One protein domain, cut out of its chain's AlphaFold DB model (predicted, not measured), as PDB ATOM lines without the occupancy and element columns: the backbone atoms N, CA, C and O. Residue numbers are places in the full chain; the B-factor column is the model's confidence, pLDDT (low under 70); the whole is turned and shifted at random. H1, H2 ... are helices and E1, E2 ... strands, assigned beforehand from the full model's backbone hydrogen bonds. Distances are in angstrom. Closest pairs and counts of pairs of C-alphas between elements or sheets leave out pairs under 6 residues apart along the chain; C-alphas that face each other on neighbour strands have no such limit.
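Overview. This is residues 265 to 350 of the 377 residues of the protein "Radical SAM core domain-containing protein" of Candidatus Bathyarchaeota archaeon (UniProt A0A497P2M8). Little regular structure: a loose, elongated frame of loops, with hairpin E2-E3 along one long side and helices H1, H2 and H3 along the other. Short E1 pairs with unnamed residues 269 to 270 and 303 to 304. The printed part has 86 residues, in order E1, E2, E3, H1, H2, H3, class mixed, with 32 in named elements; the sheet E2-E3 is antiparallel. It is loose, radius of gyration of the C-alphas 15.0 A, spans 44 by 27 by 21 A.

Arrangement. E2, residues 286 to 290, and E3, 293 to 297, form an antiparallel hairpin at 147 degrees; N 288 and O 295 are 2.8 A apart, within hydrogen-bond range. H2, residues 317 to 327, is apart from both. H2 and H3, residues 329 to 332, are close but not clearly touching, closest C-alphas Met 325 and Asn 332, 5.3 A. H1, residues 310 to 313, and E1, residues 275 to 277, are only just apart, closest 8.1 A. In H2 every O i to N i+4 pair is within hydrogen-bond range; H1 and H3 are too short for one.

Along the chain. E1, 6.7 A, begins at C-alpha 275 (-27.930, -4.873, -36.385). E2 measures 12.9 A, E3 12.7 A, H1 5.0 A and H2 15.2 A. H3, 5.1 A, ends at C-alpha 332 (-8.344, 10.882, -27.536).

Size, cuts and confidence. The farthest C-alphas, Lys 306 and Pro 340, are 44.2 A apart. The link E3 to H1 is long; the printed part has no cut, and no printed residue is under 70 in pLDDT.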
ATOM      1  N   LYS A 265      -9.555   1.563 -42.688       92.31
ATOM      2  CA  LYS A 265     -10.196   0.920 -43.848       92.31
ATOM      3  C   LYS A 265     -11.623   1.395 -44.117       92.31
ATOM      4  O   LYS A 265     -12.253   0.945 -45.069       92.31
ATOM      5  N   HIS A 266     -12.145   2.297 -43.284       93.19
ATOM      6  CA  HIS A 266     -13.533   2.772 -43.344       93.19
ATOM      7  C   HIS A 266     -14.568   1.630 -43.348       93.19
ATOM      8  O   HIS A 266     -15.571   1.676 -44.067       93.19
ATOM      9  N   SER A 267     -14.321   0.619 -42.519       93.50
ATOM     10  CA  SER A 267     -15.127  -0.597 -42.429       93.50
ATOM     11  C   SER A 267     -16.179  -0.501 -41.326       93.50
ATOM     12  O   SER A 267     -16.018   0.212 -40.339       93.50
ATOM     13  N   ILE A 268     -17.251  -1.274 -41.476       94.38
ATOM     14  CA  ILE A 268     -18.306  -1.456 -40.473       94.38
ATOM     15  C   ILE A 268     -18.668  -2.936 -40.369       94.38
ATOM     16  O   ILE A 268     -18.376  -3.709 -41.283       94.38
ATOM     17  N   TYR A 269     -19.331  -3.326 -39.283       95.25
ATOM     18  CA  TYR A 269     -19.784  -4.696 -39.083       95.25
ATOM     19  C   TYR A 269     -21.316  -4.757 -39.093       95.25
ATOM     20  O   TYR A 269     -21.972  -4.055 -38.328       95.25
ATOM     21  N   VAL A 270     -21.889  -5.595 -39.958       95.31
ATOM     22  CA  VAL A 270     -23.339  -5.833 -40.022       95.31
ATOM     23  C   VAL A 270     -23.602  -7.278 -39.628       95.31
ATOM     24  O   VAL A 270     -23.080  -8.203 -40.252       95.31
ATOM     25  N   ARG A 271     -24.401  -7.471 -38.581       95.25
ATOM     26  CA  ARG A 271     -24.802  -8.784 -38.076       95.25
ATOM     27  C   ARG A 271     -25.844  -9.429 -38.986       95.25
ATOM     28  O   ARG A 271     -26.513  -8.777 -39.787       95.25
ATOM     29  N   SER A 272     -26.014 -10.742 -38.841       92.19
ATOM     30  CA  SER A 272     -26.989 -11.523 -39.616       92.19
ATOM     31  C   SER A 272     -28.448 -11.140 -39.333       92.19
ATOM     32  O   SER A 272     -29.323 -11.365 -40.169       92.19
ATOM     33  N   ASP A 273     -28.717 -10.537 -38.176       94.88
ATOM     34  CA  ASP A 273     -30.011  -9.986 -37.782       94.88
ATOM     35  C   ASP A 273     -30.228  -8.537 -38.246       94.88
ATOM     36  O   ASP A 273     -31.305  -8.000 -38.002       94.88
ATOM     37  N   GLY A 274     -29.290  -7.936 -38.980       96.38
ATOM     38  CA  GLY A 274     -29.399  -6.568 -39.495       96.38
ATOM     39  C   GLY A 274     -28.891  -5.486 -38.542       96.38
ATOM     40  O   GLY A 274     -28.752  -4.336 -38.965       96.38
ATOM     41  N   GLU A 275     -28.545  -5.830 -37.300       97.56
ATOM     42  CA  GLU A 275     -27.930  -4.873 -36.385       97.56
ATOM     43  C   GLU A 275     -26.534  -4.470 -36.878       97.56
ATOM     44  O   GLU A 275     -25.767  -5.275 -37.417       97.56
ATOM     45  N   VAL A 276     -26.199  -3.193 -36.711       97.50
ATOM     46  CA  VAL A 276     -24.939  -2.608 -37.169       97.50
ATOM     47  C   VAL A 276     -24.090  -2.247 -35.965       97.50
ATOM     48  O   VAL A 276     -24.525  -1.501 -35.089       97.50
ATOM     49  N   ALA A 277     -22.853  -2.726 -35.965       96.50
ATOM     50  CA  ALA A 277     -21.829  -2.411 -34.984       96.50
ATOM     51  C   ALA A 277     -20.649  -1.693 -35.662       96.50
ATOM     52  O   ALA A 277     -20.367  -1.907 -36.849       96.50
ATOM     53  N   PRO A 278     -19.914  -0.838 -34.934       96.06
ATOM     54  CA  PRO A 278     -18.801  -0.085 -35.504       96.06
ATOM     55  C   PRO A 278     -17.574  -0.969 -35.785       96.06
ATOM     56  O   PRO A 278     -16.702  -0.584 -36.555       96.06
ATOM     57  N   CYS A 279     -17.478  -2.134 -35.140       95.31
ATOM     58  CA  CYS A 279     -16.452  -3.147 -35.363       95.31
ATOM     59  C   CYS A 279     -16.915  -4.502 -34.807       95.31
ATOM     60  O   CYS A 279     -17.851  -4.546 -34.009       95.31
ATOM     61  N   MET A 280     -16.243  -5.591 -35.193       93.62
ATOM     62  CA  MET A 280     -16.543  -6.940 -34.692       93.62
ATOM     63  C   MET A 280     -16.441  -7.039 -33.163       93.62
ATOM     64  O   MET A 280     -17.305  -7.646 -32.543       93.62
ATOM     65  N   GLU A 281     -15.435  -6.394 -32.567       93.94
ATOM     66  CA  GLU A 281     -15.225  -6.382 -31.112       93.94
ATOM     67  C   GLU A 281     -16.447  -5.856 -30.349       93.94
ATOM     68  O   GLU A 281     -16.766  -6.296 -29.258       93.94
ATOM     69  N   LEU A 282     -17.191  -4.924 -30.942       96.25
ATOM     70  CA  LEU A 282     -18.375  -4.344 -30.316       96.25
ATOM     71  C   LEU A 282     -19.681  -4.932 -30.858       96.25
ATOM     72  O   LEU A 282     -20.751  -4.406 -30.565       96.25
ATOM     73  N   ALA A 283     -19.612  -5.999 -31.655       95.44
ATOM     74  CA  ALA A 283     -20.793  -6.610 -32.253       95.44
ATOM     75  C   ALA A 283     -21.567  -7.503 -31.278       95.44
ATOM     76  O   ALA A 283     -22.766  -7.685 -31.472       95.44
ATOM     77  N   TYR A 284     -20.909  -8.058 -30.256       95.25
ATOM     78  CA  TYR A 284     -21.518  -8.982 -29.298       95.25
ATOM     79  C   TYR A 284     -20.956  -8.765 -27.896       95.25
ATOM     80  O   TYR A 284     -19.772  -8.469 -27.742       95.25
ATOM     81  N   THR A 285     -21.785  -8.992 -26.875       97.69
ATOM     82  CA  THR A 285     -21.325  -8.985 -25.482       97.69
ATOM     83  C   THR A 285     -20.509 -10.244 -25.184       97.69
ATOM     84  O   THR A 285     -20.993 -11.354 -25.412       97.69
ATOM     85  N   HIS A 286     -19.294 -10.095 -24.657       96.44
ATOM     86  CA  HIS A 286     -18.391 -11.212 -24.385       96.44
ATOM     87  C   HIS A 286     -17.352 -10.880 -23.295       96.44
ATOM     88  O   HIS A 286     -17.053  -9.710 -23.058       96.44
ATOM     89  N   PRO A 287     -16.801 -11.890 -22.597       97.12
ATOM     90  CA  PRO A 287     -15.694 -11.679 -21.670       97.12
ATOM     91  C   PRO A 287     -14.372 -11.537 -22.426       97.12
ATOM     92  O   PRO A 287     -14.135 -12.267 -23.378       97.12
ATOM     93  N   GLU A 288     -13.478 -10.682 -21.956       96.50
ATOM     94  CA  GLU A 288     -12.105 -10.568 -22.449       96.50
ATOM     95  C   GLU A 288     -11.134 -10.643 -21.262       96.50
ATOM     96  O   GLU A 288     -11.468 -10.251 -20.141       96.50
ATOM     97  N   TYR A 289      -9.939 -11.181 -21.488       96.12
ATOM     98  CA  TYR A 289      -8.842 -11.200 -20.529       96.12
ATOM     99  C   TYR A 289      -7.616 -10.520 -21.142       96.12
ATOM    100  O   TYR A 289      -6.939 -11.080 -22.008       96.12
ATOM    101  N   VAL A 290      -7.315  -9.320 -20.658       94.00
ATOM    102  CA  VAL A 290      -6.260  -8.429 -21.157       94.00
ATOM    103  C   VAL A 290      -5.611  -7.722 -19.966       94.00
ATOM    104  O   VAL A 290      -6.222  -7.645 -18.904       94.00
ATOM    105  N   ASN A 291      -4.348  -7.295 -20.091       91.69
ATOM    106  CA  ASN A 291      -3.601  -6.624 -19.011       91.69
ATOM    107  C   ASN A 291      -3.732  -7.332 -17.647       91.69
ATOM    108  O   ASN A 291      -4.005  -6.716 -16.625       91.69
ATOM    109  N   SER A 292      -3.602  -8.661 -17.637       90.75
ATOM    110  CA  SER A 292      -3.698  -9.488 -16.431       90.75
ATOM    111  C   SER A 292      -5.033  -9.445 -15.653       90.75
ATOM    112  O   SER A 292      -5.098 -10.046 -14.576       90.75
ATOM    113  N   HIS A 293      -6.122  -8.886 -16.196       92.62
ATOM    114  CA  HIS A 293      -7.453  -8.885 -15.568       92.62
ATOM    115  C   HIS A 293      -8.576  -9.346 -16.515       92.62
ATOM    116  O   HIS A 293      -8.400  -9.474 -17.723       92.62
ATOM    117  N   ASN A 294      -9.755  -9.622 -15.941       94.69
ATOM    118  CA  ASN A 294     -10.978  -9.871 -16.708       94.69
ATOM    119  C   ASN A 294     -11.704  -8.556 -17.004       94.69
ATOM    120  O   ASN A 294     -11.695  -7.635 -16.184       94.69
ATOM    121  N   LYS A 295     -12.419  -8.539 -18.121       95.00
ATOM    122  CA  LYS A 295     -13.297  -7.461 -18.557       95.00
ATOM    123  C   LYS A 295     -14.550  -8.039 -19.200       95.00
ATOM    124  O   LYS A 295     -14.496  -9.099 -19.821       95.00
ATOM    125  N   LEU A 296     -15.676  -7.344 -19.072       97.56
ATOM    126  CA  LEU A 296     -16.880  -7.629 -19.848       97.56
ATOM    127  C   LEU A 296     -17.035  -6.584 -20.956       97.56
ATOM    128  O   LEU A 296     -17.346  -5.424 -20.693       97.56
ATOM    129  N   VAL A 297     -16.824  -6.986 -22.203       97.94
ATOM    130  CA  VAL A 297     -17.085  -6.130 -23.359       97.94
ATOM    131  C   VAL A 297     -18.572  -6.224 -23.673       97.94
ATOM    132  O   VAL A 297     -19.066  -7.293 -24.018       97.94
ATOM    133  N   HIS A 298     -19.303  -5.121 -23.532       98.31
ATOM    134  CA  HIS A 298     -20.695  -5.013 -23.953       98.31
ATOM    135  C   HIS A 298     -20.791  -4.669 -25.436       98.31
ATOM    136  O   HIS A 298     -20.003  -3.877 -25.961       98.31
ATOM    137  N   GLU A 299     -21.793  -5.230 -26.107       97.62
ATOM    138  CA  GLU A 299     -22.103  -4.828 -27.476       97.62
ATOM    139  C   GLU A 299     -22.442  -3.331 -27.557       97.62
ATOM    140  O   GLU A 299     -23.033  -2.748 -26.645       97.62
ATOM    141  N   TYR A 300     -22.066  -2.705 -28.670       97.38
ATOM    142  CA  TYR A 300     -22.373  -1.312 -28.963       97.38
ATOM    143  C   TYR A 300     -22.923  -1.201 -30.381       97.38
ATOM    144  O   TYR A 300     -22.183  -1.195 -31.369       97.38
ATOM    145  N   LEU A 301     -24.245  -1.116 -30.468       97.00
ATOM    146  CA  LEU A 301     -24.979  -1.066 -31.725       97.00
ATOM    147  C   LEU A 301     -25.248   0.386 -32.118       97.00
ATOM    148  O   LEU A 301     -25.643   1.210 -31.293       97.00
ATOM    149  N   ILE A 302     -25.046   0.701 -33.395       96.81
ATOM    150  CA  ILE A 302     -25.235   2.052 -33.945       96.81
ATOM    151  C   ILE A 302     -26.525   2.191 -34.764       96.81
ATOM    152  O   ILE A 302     -26.906   3.310 -35.106       96.81
ATOM    153  N   GLY A 303     -27.209   1.082 -35.063       96.88
ATOM    154  CA  GLY A 303     -28.503   1.061 -35.750       96.88
ATOM    155  C   GLY A 303     -28.880  -0.328 -36.276       96.88
ATOM    156  O   GLY A 303     -28.157  -1.293 -36.051       96.88
ATOM    157  N   ASP A 304     -29.995  -0.414 -37.006       97.56
ATOM    158  CA  ASP A 304     -30.492  -1.644 -37.646       97.56
ATOM    159  C   ASP A 304     -30.917  -1.353 -39.094       97.56
ATOM    160  O   ASP A 304     -31.820  -0.539 -39.332       97.56
ATOM    161  N   VAL A 305     -30.297  -2.039 -40.065       97.19
ATOM    162  CA  VAL A 305     -30.568  -1.847 -41.503       97.19
ATOM    163  C   VAL A 305     -31.967  -2.289 -41.938       97.19
ATOM    164  O   VAL A 305     -32.404  -1.950 -43.037       97.19
ATOM    165  N   LYS A 306     -32.690  -3.045 -41.104       97.06
ATOM    166  CA  LYS A 306     -34.101  -3.382 -41.338       97.06
ATOM    167  C   LYS A 306     -35.027  -2.210 -41.026       97.06
ATOM    168  O   LYS A 306     -36.122  -2.139 -41.583       97.06
ATOM    169  N   SER A 307     -34.603  -1.316 -40.134       96.31
ATOM    170  CA  SER A 307     -35.397  -0.178 -39.662       96.31
ATOM    171  C   SER A 307     -35.092   1.119 -40.413       96.31
ATOM    172  O   SER A 307     -35.991   1.924 -40.657       96.31
ATOM    173  N   GLU A 308     -33.839   1.325 -40.819       96.31
ATOM    174  CA  GLU A 308     -33.411   2.535 -41.509       96.31
ATOM    175  C   GLU A 308     -32.264   2.287 -42.493       96.31
ATOM    176  O   GLU A 308     -31.602   1.252 -42.477       96.31
ATOM    177  N   SER A 309     -32.031   3.244 -43.396       96.06
ATOM    178  CA  SER A 309     -30.967   3.114 -44.390       96.06
ATOM    179  C   SER A 309     -29.589   3.190 -43.738       96.06
ATOM    180  O   SER A 309     -29.355   3.986 -42.828       96.06
ATOM    181  N   LEU A 310     -28.631   2.432 -44.276       93.50
ATOM    182  CA  LEU A 310     -27.261   2.429 -43.767       93.50
ATOM    183  C   LEU A 310     -26.644   3.839 -43.743       93.50
ATOM    184  O   LEU A 310     -25.970   4.205 -42.790       93.50
ATOM    185  N   SER A 311     -26.932   4.679 -44.740       94.81
ATOM    186  CA  SER A 311     -26.454   6.069 -44.754       94.81
ATOM    187  C   SER A 311     -26.948   6.888 -43.556       94.81
ATOM    188  O   SER A 311     -26.214   7.761 -43.089       94.81
ATOM    189  N   LYS A 312     -28.167   6.632 -43.065       96.50
ATOM    190  CA  LYS A 312     -28.717   7.306 -41.884       96.50
ATOM    191  C   LYS A 312     -28.047   6.798 -40.605       96.50
ATOM    192  O   LYS A 312     -27.580   7.625 -39.825       96.50
ATOM    193  N   ILE A 313     -27.871   5.480 -40.482       96.25
ATOM    194  CA  ILE A 313     -27.146   4.833 -39.372       96.25
ATOM    195  C   ILE A 313     -25.737   5.420 -39.240       96.25
ATOM    196  O   ILE A 313     -25.333   5.881 -38.177       96.25
ATOM    197  N   LEU A 314     -24.999   5.484 -40.351       94.44
ATOM    198  CA  LEU A 314     -23.625   5.992 -40.371       94.44
ATOM    199  C   LEU A 314     -23.527   7.507 -40.134       94.44
ATOM    200  O   LEU A 314     -22.443   8.019 -39.859       94.44
ATOM    201  N   SER A 315     -24.648   8.226 -40.223       93.75
ATOM    202  CA  SER A 315     -24.733   9.658 -39.930       93.75
ATOM    203  C   SER A 315     -25.131   9.954 -38.480       93.75
ATOM    204  O   SER A 315     -25.250  11.128 -38.126       93.75
ATOM    205  N   ASN A 316     -25.328   8.927 -37.647       92.06
ATOM    206  CA  ASN A 316     -25.655   9.063 -36.232       92.06
ATOM    207  C   ASN A 316     -24.551   9.818 -35.466       92.06
ATOM    208  O   ASN A 316     -23.364   9.524 -35.612       92.06
ATOM    209  N   ASP A 317     -24.933  10.776 -34.619       93.00
ATOM    210  CA  ASP A 317     -23.969  11.620 -33.904       93.00
ATOM    211  C   ASP A 317     -23.142  10.857 -32.858       93.00
ATOM    212  O   ASP A 317     -21.983  11.198 -32.628       93.00
ATOM    213  N   GLY A 318     -23.700   9.809 -32.246       92.38
ATOM    214  CA  GLY A 318     -22.950   8.897 -31.378       92.38
ATOM    215  C   GLY A 318     -21.850   8.172 -32.144       92.38
ATOM    216  O   GLY A 318     -20.699   8.168 -31.712       92.38
ATOM    217  N   PHE A 319     -22.171   7.657 -33.334       95.25
ATOM    218  CA  PHE A 319     -21.171   7.021 -34.185       95.25
ATOM    219  C   PHE A 319     -20.112   8.020 -34.669       95.25
ATOM    220  O   PHE A 319     -18.927   7.720 -34.580       95.25
ATOM    221  N   LYS A 320     -20.489   9.236 -35.090       94.88
ATOM    222  CA  LYS A 320     -19.514  10.281 -35.470       94.88
ATOM    223  C   LYS A 320     -18.514  10.583 -34.351       94.88
ATOM    224  O   LYS A 320     -17.317  10.595 -34.623       94.88
ATOM    225  N   ARG A 321     -18.984  10.750 -33.107       94.56
ATOM    226  CA  ARG A 321     -18.108  10.963 -31.939       94.56
ATOM    227  C   ARG A 321     -17.157   9.789 -31.711       94.56
ATOM    228  O   ARG A 321     -15.969  10.000 -31.488       94.56
ATOM    229  N   LEU A 322     -17.655   8.555 -31.827       96.19
ATOM    230  CA  LEU A 322     -16.821   7.354 -31.730       96.19
ATOM    231  C   LEU A 322     -15.722   7.340 -32.805       96.19
ATOM    232  O   LEU A 322     -14.563   7.061 -32.500       96.19
ATOM    233  N   ARG A 323     -16.063   7.684 -34.052       95.88
ATOM    234  CA  ARG A 323     -15.086   7.775 -35.146       95.88
ATOM    235  C   ARG A 323     -14.048   8.869 -34.895       95.88
ATOM    236  O   ARG A 323     -12.868   8.645 -35.128       95.88
ATOM    237  N   GLU A 324     -14.462  10.041 -34.417       95.00
ATOM    238  CA  GLU A 324     -13.551  11.147 -34.084       95.00
ATOM    239  C   GLU A 324     -12.547  10.762 -32.994       95.00
ATOM    240  O   GLU A 324     -11.352  11.022 -33.147       95.00
ATOM    241  N   MET A 325     -13.001  10.068 -31.948       95.88
ATOM    242  CA  MET A 325     -12.109   9.502 -30.936       95.88
ATOM    243  C   MET A 325     -11.119   8.508 -31.570       95.88
ATOM    244  O   MET A 325      -9.910   8.634 -31.382       95.88
ATOM    245  N   ARG A 326     -11.601   7.576 -32.401       96.62
ATOM    246  CA  ARG A 326     -10.775   6.517 -33.011       96.62
ATOM    247  C   ARG A 326      -9.812   6.987 -34.102       96.62
ATOM    248  O   ARG A 326      -8.817   6.312 -34.350       96.62
ATOM    249  N   ARG A 327     -10.071   8.127 -34.746       95.56
ATOM    250  CA  ARG A 327      -9.149   8.732 -35.727       95.56
ATOM    251  C   ARG A 327      -7.848   9.218 -35.098       95.56
ATOM    252  O   ARG A 327      -6.860   9.360 -35.808       95.56
ATOM    253  N   ASN A 328      -7.853   9.498 -33.796       93.75
ATOM    254  CA  ASN A 328      -6.672   9.938 -33.065       93.75
ATOM    255  C   ASN A 328      -6.631   9.278 -31.684       93.75
ATOM    256  O   ASN A 328      -6.737   9.944 -30.653       93.75
ATOM    257  N   LEU A 329      -6.510   7.947 -31.679       95.56
ATOM    258  CA  LEU A 329      -6.485   7.158 -30.446       95.56
ATOM    259  C   LEU A 329      -5.378   7.600 -29.493       95.56
ATOM    260  O   LEU A 329      -5.623   7.632 -28.296       95.56
ATOM    261  N   ILE A 330      -4.211   7.981 -30.019       94.00
ATOM    262  CA  ILE A 330      -3.037   8.396 -29.234       94.00
ATOM    263  C   ILE A 330      -3.394   9.519 -28.246       94.00
ATOM    264  O   ILE A 330      -2.945   9.509 -27.104       94.00
ATOM    265  N   HIS A 331      -4.228  10.476 -28.665       93.19
ATOM    266  CA  HIS A 331      -4.594  11.629 -27.839       93.19
ATOM    267  C   HIS A 331      -5.999  11.544 -27.239       93.19
ATOM    268  O   HIS A 331      -6.233  12.079 -26.157       93.19
ATOM    269  N   ASN A 332      -6.933  10.877 -27.919       95.75
ATOM    270  CA  ASN A 332      -8.344  10.882 -27.536       95.75
ATOM    271  C   ASN A 332      -8.759   9.655 -26.716       95.75
ATOM    272  O   ASN A 332      -9.853   9.660 -26.156       95.75
ATOM    273  N   CYS A 333      -7.934   8.608 -26.642       96.06
ATOM    274  CA  CYS A 333      -8.250   7.384 -25.911       96.06
ATOM    275  C   CYS A 333      -7.053   6.941 -25.055       96.06
ATOM    276  O   CYS A 333      -5.962   6.740 -25.589       96.06
ATOM    277  N   PRO A 334      -7.226   6.727 -23.741       95.25
ATOM    278  CA  PRO A 334      -6.140   6.236 -22.904       95.25
ATOM    279  C   PRO A 334      -5.712   4.831 -23.356       95.25
ATOM    280  O   PRO A 334      -6.523   4.065 -23.879       95.25
ATOM    281  N   TRP A 335      -4.443   4.474 -23.156       95.44
ATOM    282  CA  TRP A 335      -3.968   3.093 -23.278       95.44
ATOM    283  C   TRP A 335      -3.749   2.517 -21.879       95.44
ATOM    284  O   TRP A 335      -2.858   2.952 -21.152       95.44
ATOM    285  N   CYS A 336      -4.579   1.556 -21.472       95.25
ATOM    286  CA  CYS A 336      -4.516   1.013 -20.113       95.25
ATOM    287  C   CYS A 336      -3.322   0.071 -19.892       95.25
ATOM    288  O   CYS A 336      -2.960  -0.151 -18.736       95.25
ATOM    289  N   GLY A 337      -2.678  -0.421 -20.958       93.38
ATOM    290  CA  GLY A 337      -1.455  -1.228 -20.855       93.38
ATOM    291  C   GLY A 337      -0.275  -0.470 -20.232       93.38
ATOM    292  O   GLY A 337       0.548  -1.074 -19.553       93.38
ATOM    293  N   ASP A 338      -0.253   0.864 -20.343       92.94
ATOM    294  CA  ASP A 338       0.774   1.716 -19.720       92.94
ATOM    295  C   ASP A 338       0.396   2.181 -18.303       92.94
ATOM    296  O   ASP A 338       1.165   2.874 -17.638       92.94
ATOM    297  N   CYS A 339      -0.800   1.837 -17.821       91.31
ATOM    298  CA  CYS A 339      -1.298   2.299 -16.534       91.31
ATOM    299  C   CYS A 339      -1.090   1.224 -15.458       91.31
ATOM    300  O   CYS A 339      -1.671   0.153 -15.580       91.31
ATOM    301  N   PRO A 340      -0.378   1.492 -14.347       84.31
ATOM    302  CA  PRO A 340      -0.214   0.499 -13.282       84.31
ATOM    303  C   PRO A 340      -1.526   0.132 -12.579       84.31
ATOM    304  O   PRO A 340      -1.606  -0.901 -11.924       84.31
ATOM    305  N   TYR A 341      -2.565   0.965 -12.693       88.69
ATOM    306  CA  TYR A 341      -3.856   0.698 -12.061       88.69
ATOM    307  C   TYR A 341      -4.714  -0.310 -12.831       88.69
ATOM    308  O   TYR A 341      -5.631  -0.867 -12.230       88.69
ATOM    309  N   SER A 342      -4.455  -0.555 -14.123       88.50
ATOM    310  CA  SER A 342      -5.236  -1.532 -14.901       88.50
ATOM    311  C   SER A 342      -5.125  -2.937 -14.301       88.50
ATOM    312  O   SER A 342      -6.132  -3.622 -14.152       88.50
ATOM    313  N   GLU A 343      -3.945  -3.302 -13.799       84.19
ATOM    314  CA  GLU A 343      -3.694  -4.566 -13.091       84.19
ATOM    315  C   GLU A 343      -4.143  -4.554 -11.614       84.19
ATOM    316  O   GLU A 343      -4.170  -5.596 -10.962       84.19
ATOM    317  N   LEU A 344      -4.500  -3.384 -11.070       82.00
ATOM    318  CA  LEU A 344      -4.823  -3.163  -9.654       82.00
ATOM    319  C   LEU A 344      -6.295  -2.764  -9.458       82.00
ATOM    320  O   LEU A 344      -6.603  -1.841  -8.703       82.00
ATOM    321  N   GLU A 345      -7.209  -3.471 -10.132       84.12
ATOM    322  CA  GLU A 345      -8.669  -3.329  -9.975       84.12
ATOM    323  C   GLU A 345      -9.242  -1.955 -10.383       84.12
ATOM    324  O   GLU A 345     -10.261  -1.512  -9.840       84.12
ATOM    325  N   CYS A 346      -8.634  -1.274 -11.363       93.44
ATOM    326  CA  CYS A 346      -9.199  -0.043 -11.920       93.44
ATOM    327  C   CYS A 346     -10.660  -0.250 -12.360       93.44
ATOM    328  O   CYS A 346     -11.009  -1.197 -13.063       93.44
ATOM    329  N   TRP A 347     -11.544   0.660 -11.949       94.62
ATOM    330  CA  TRP A 347     -12.969   0.553 -12.262       94.62
ATOM    331  C   TRP A 347     -13.257   0.698 -13.767       94.62
ATOM    332  O   TRP A 347     -14.114  -0.009 -14.286       94.62
ATOM    333  N   PHE A 348     -12.488   1.533 -14.474       96.25
ATOM    334  CA  PHE A 348     -12.667   1.826 -15.906       96.25
ATOM    335  C   PHE A 348     -12.253   0.693 -16.857       96.25
ATOM    336  O   PHE A 348     -12.490   0.799 -18.055       96.25
ATOM    337  N   VAL A 349     -11.606  -0.365 -16.356       95.19
ATOM    338  CA  VAL A 349     -11.187  -1.517 -17.180       95.19
ATOM    339  C   VAL A 349     -12.073  -2.749 -16.971       95.19
ATOM    340  O   VAL A 349     -11.879  -3.776 -17.614       95.19
ATOM    341  N   LYS A 350     -13.081  -2.664 -16.088       95.50
ATOM    342  CA  LYS A 350     -14.000  -3.783 -15.808       95.50
ATOM    343  C   LYS A 350     -14.970  -4.048 -16.954       95.50
ATOM    344  O   LYS A 350     -15.398  -5.187 -17.142       95.50
TER     345      LYS A 350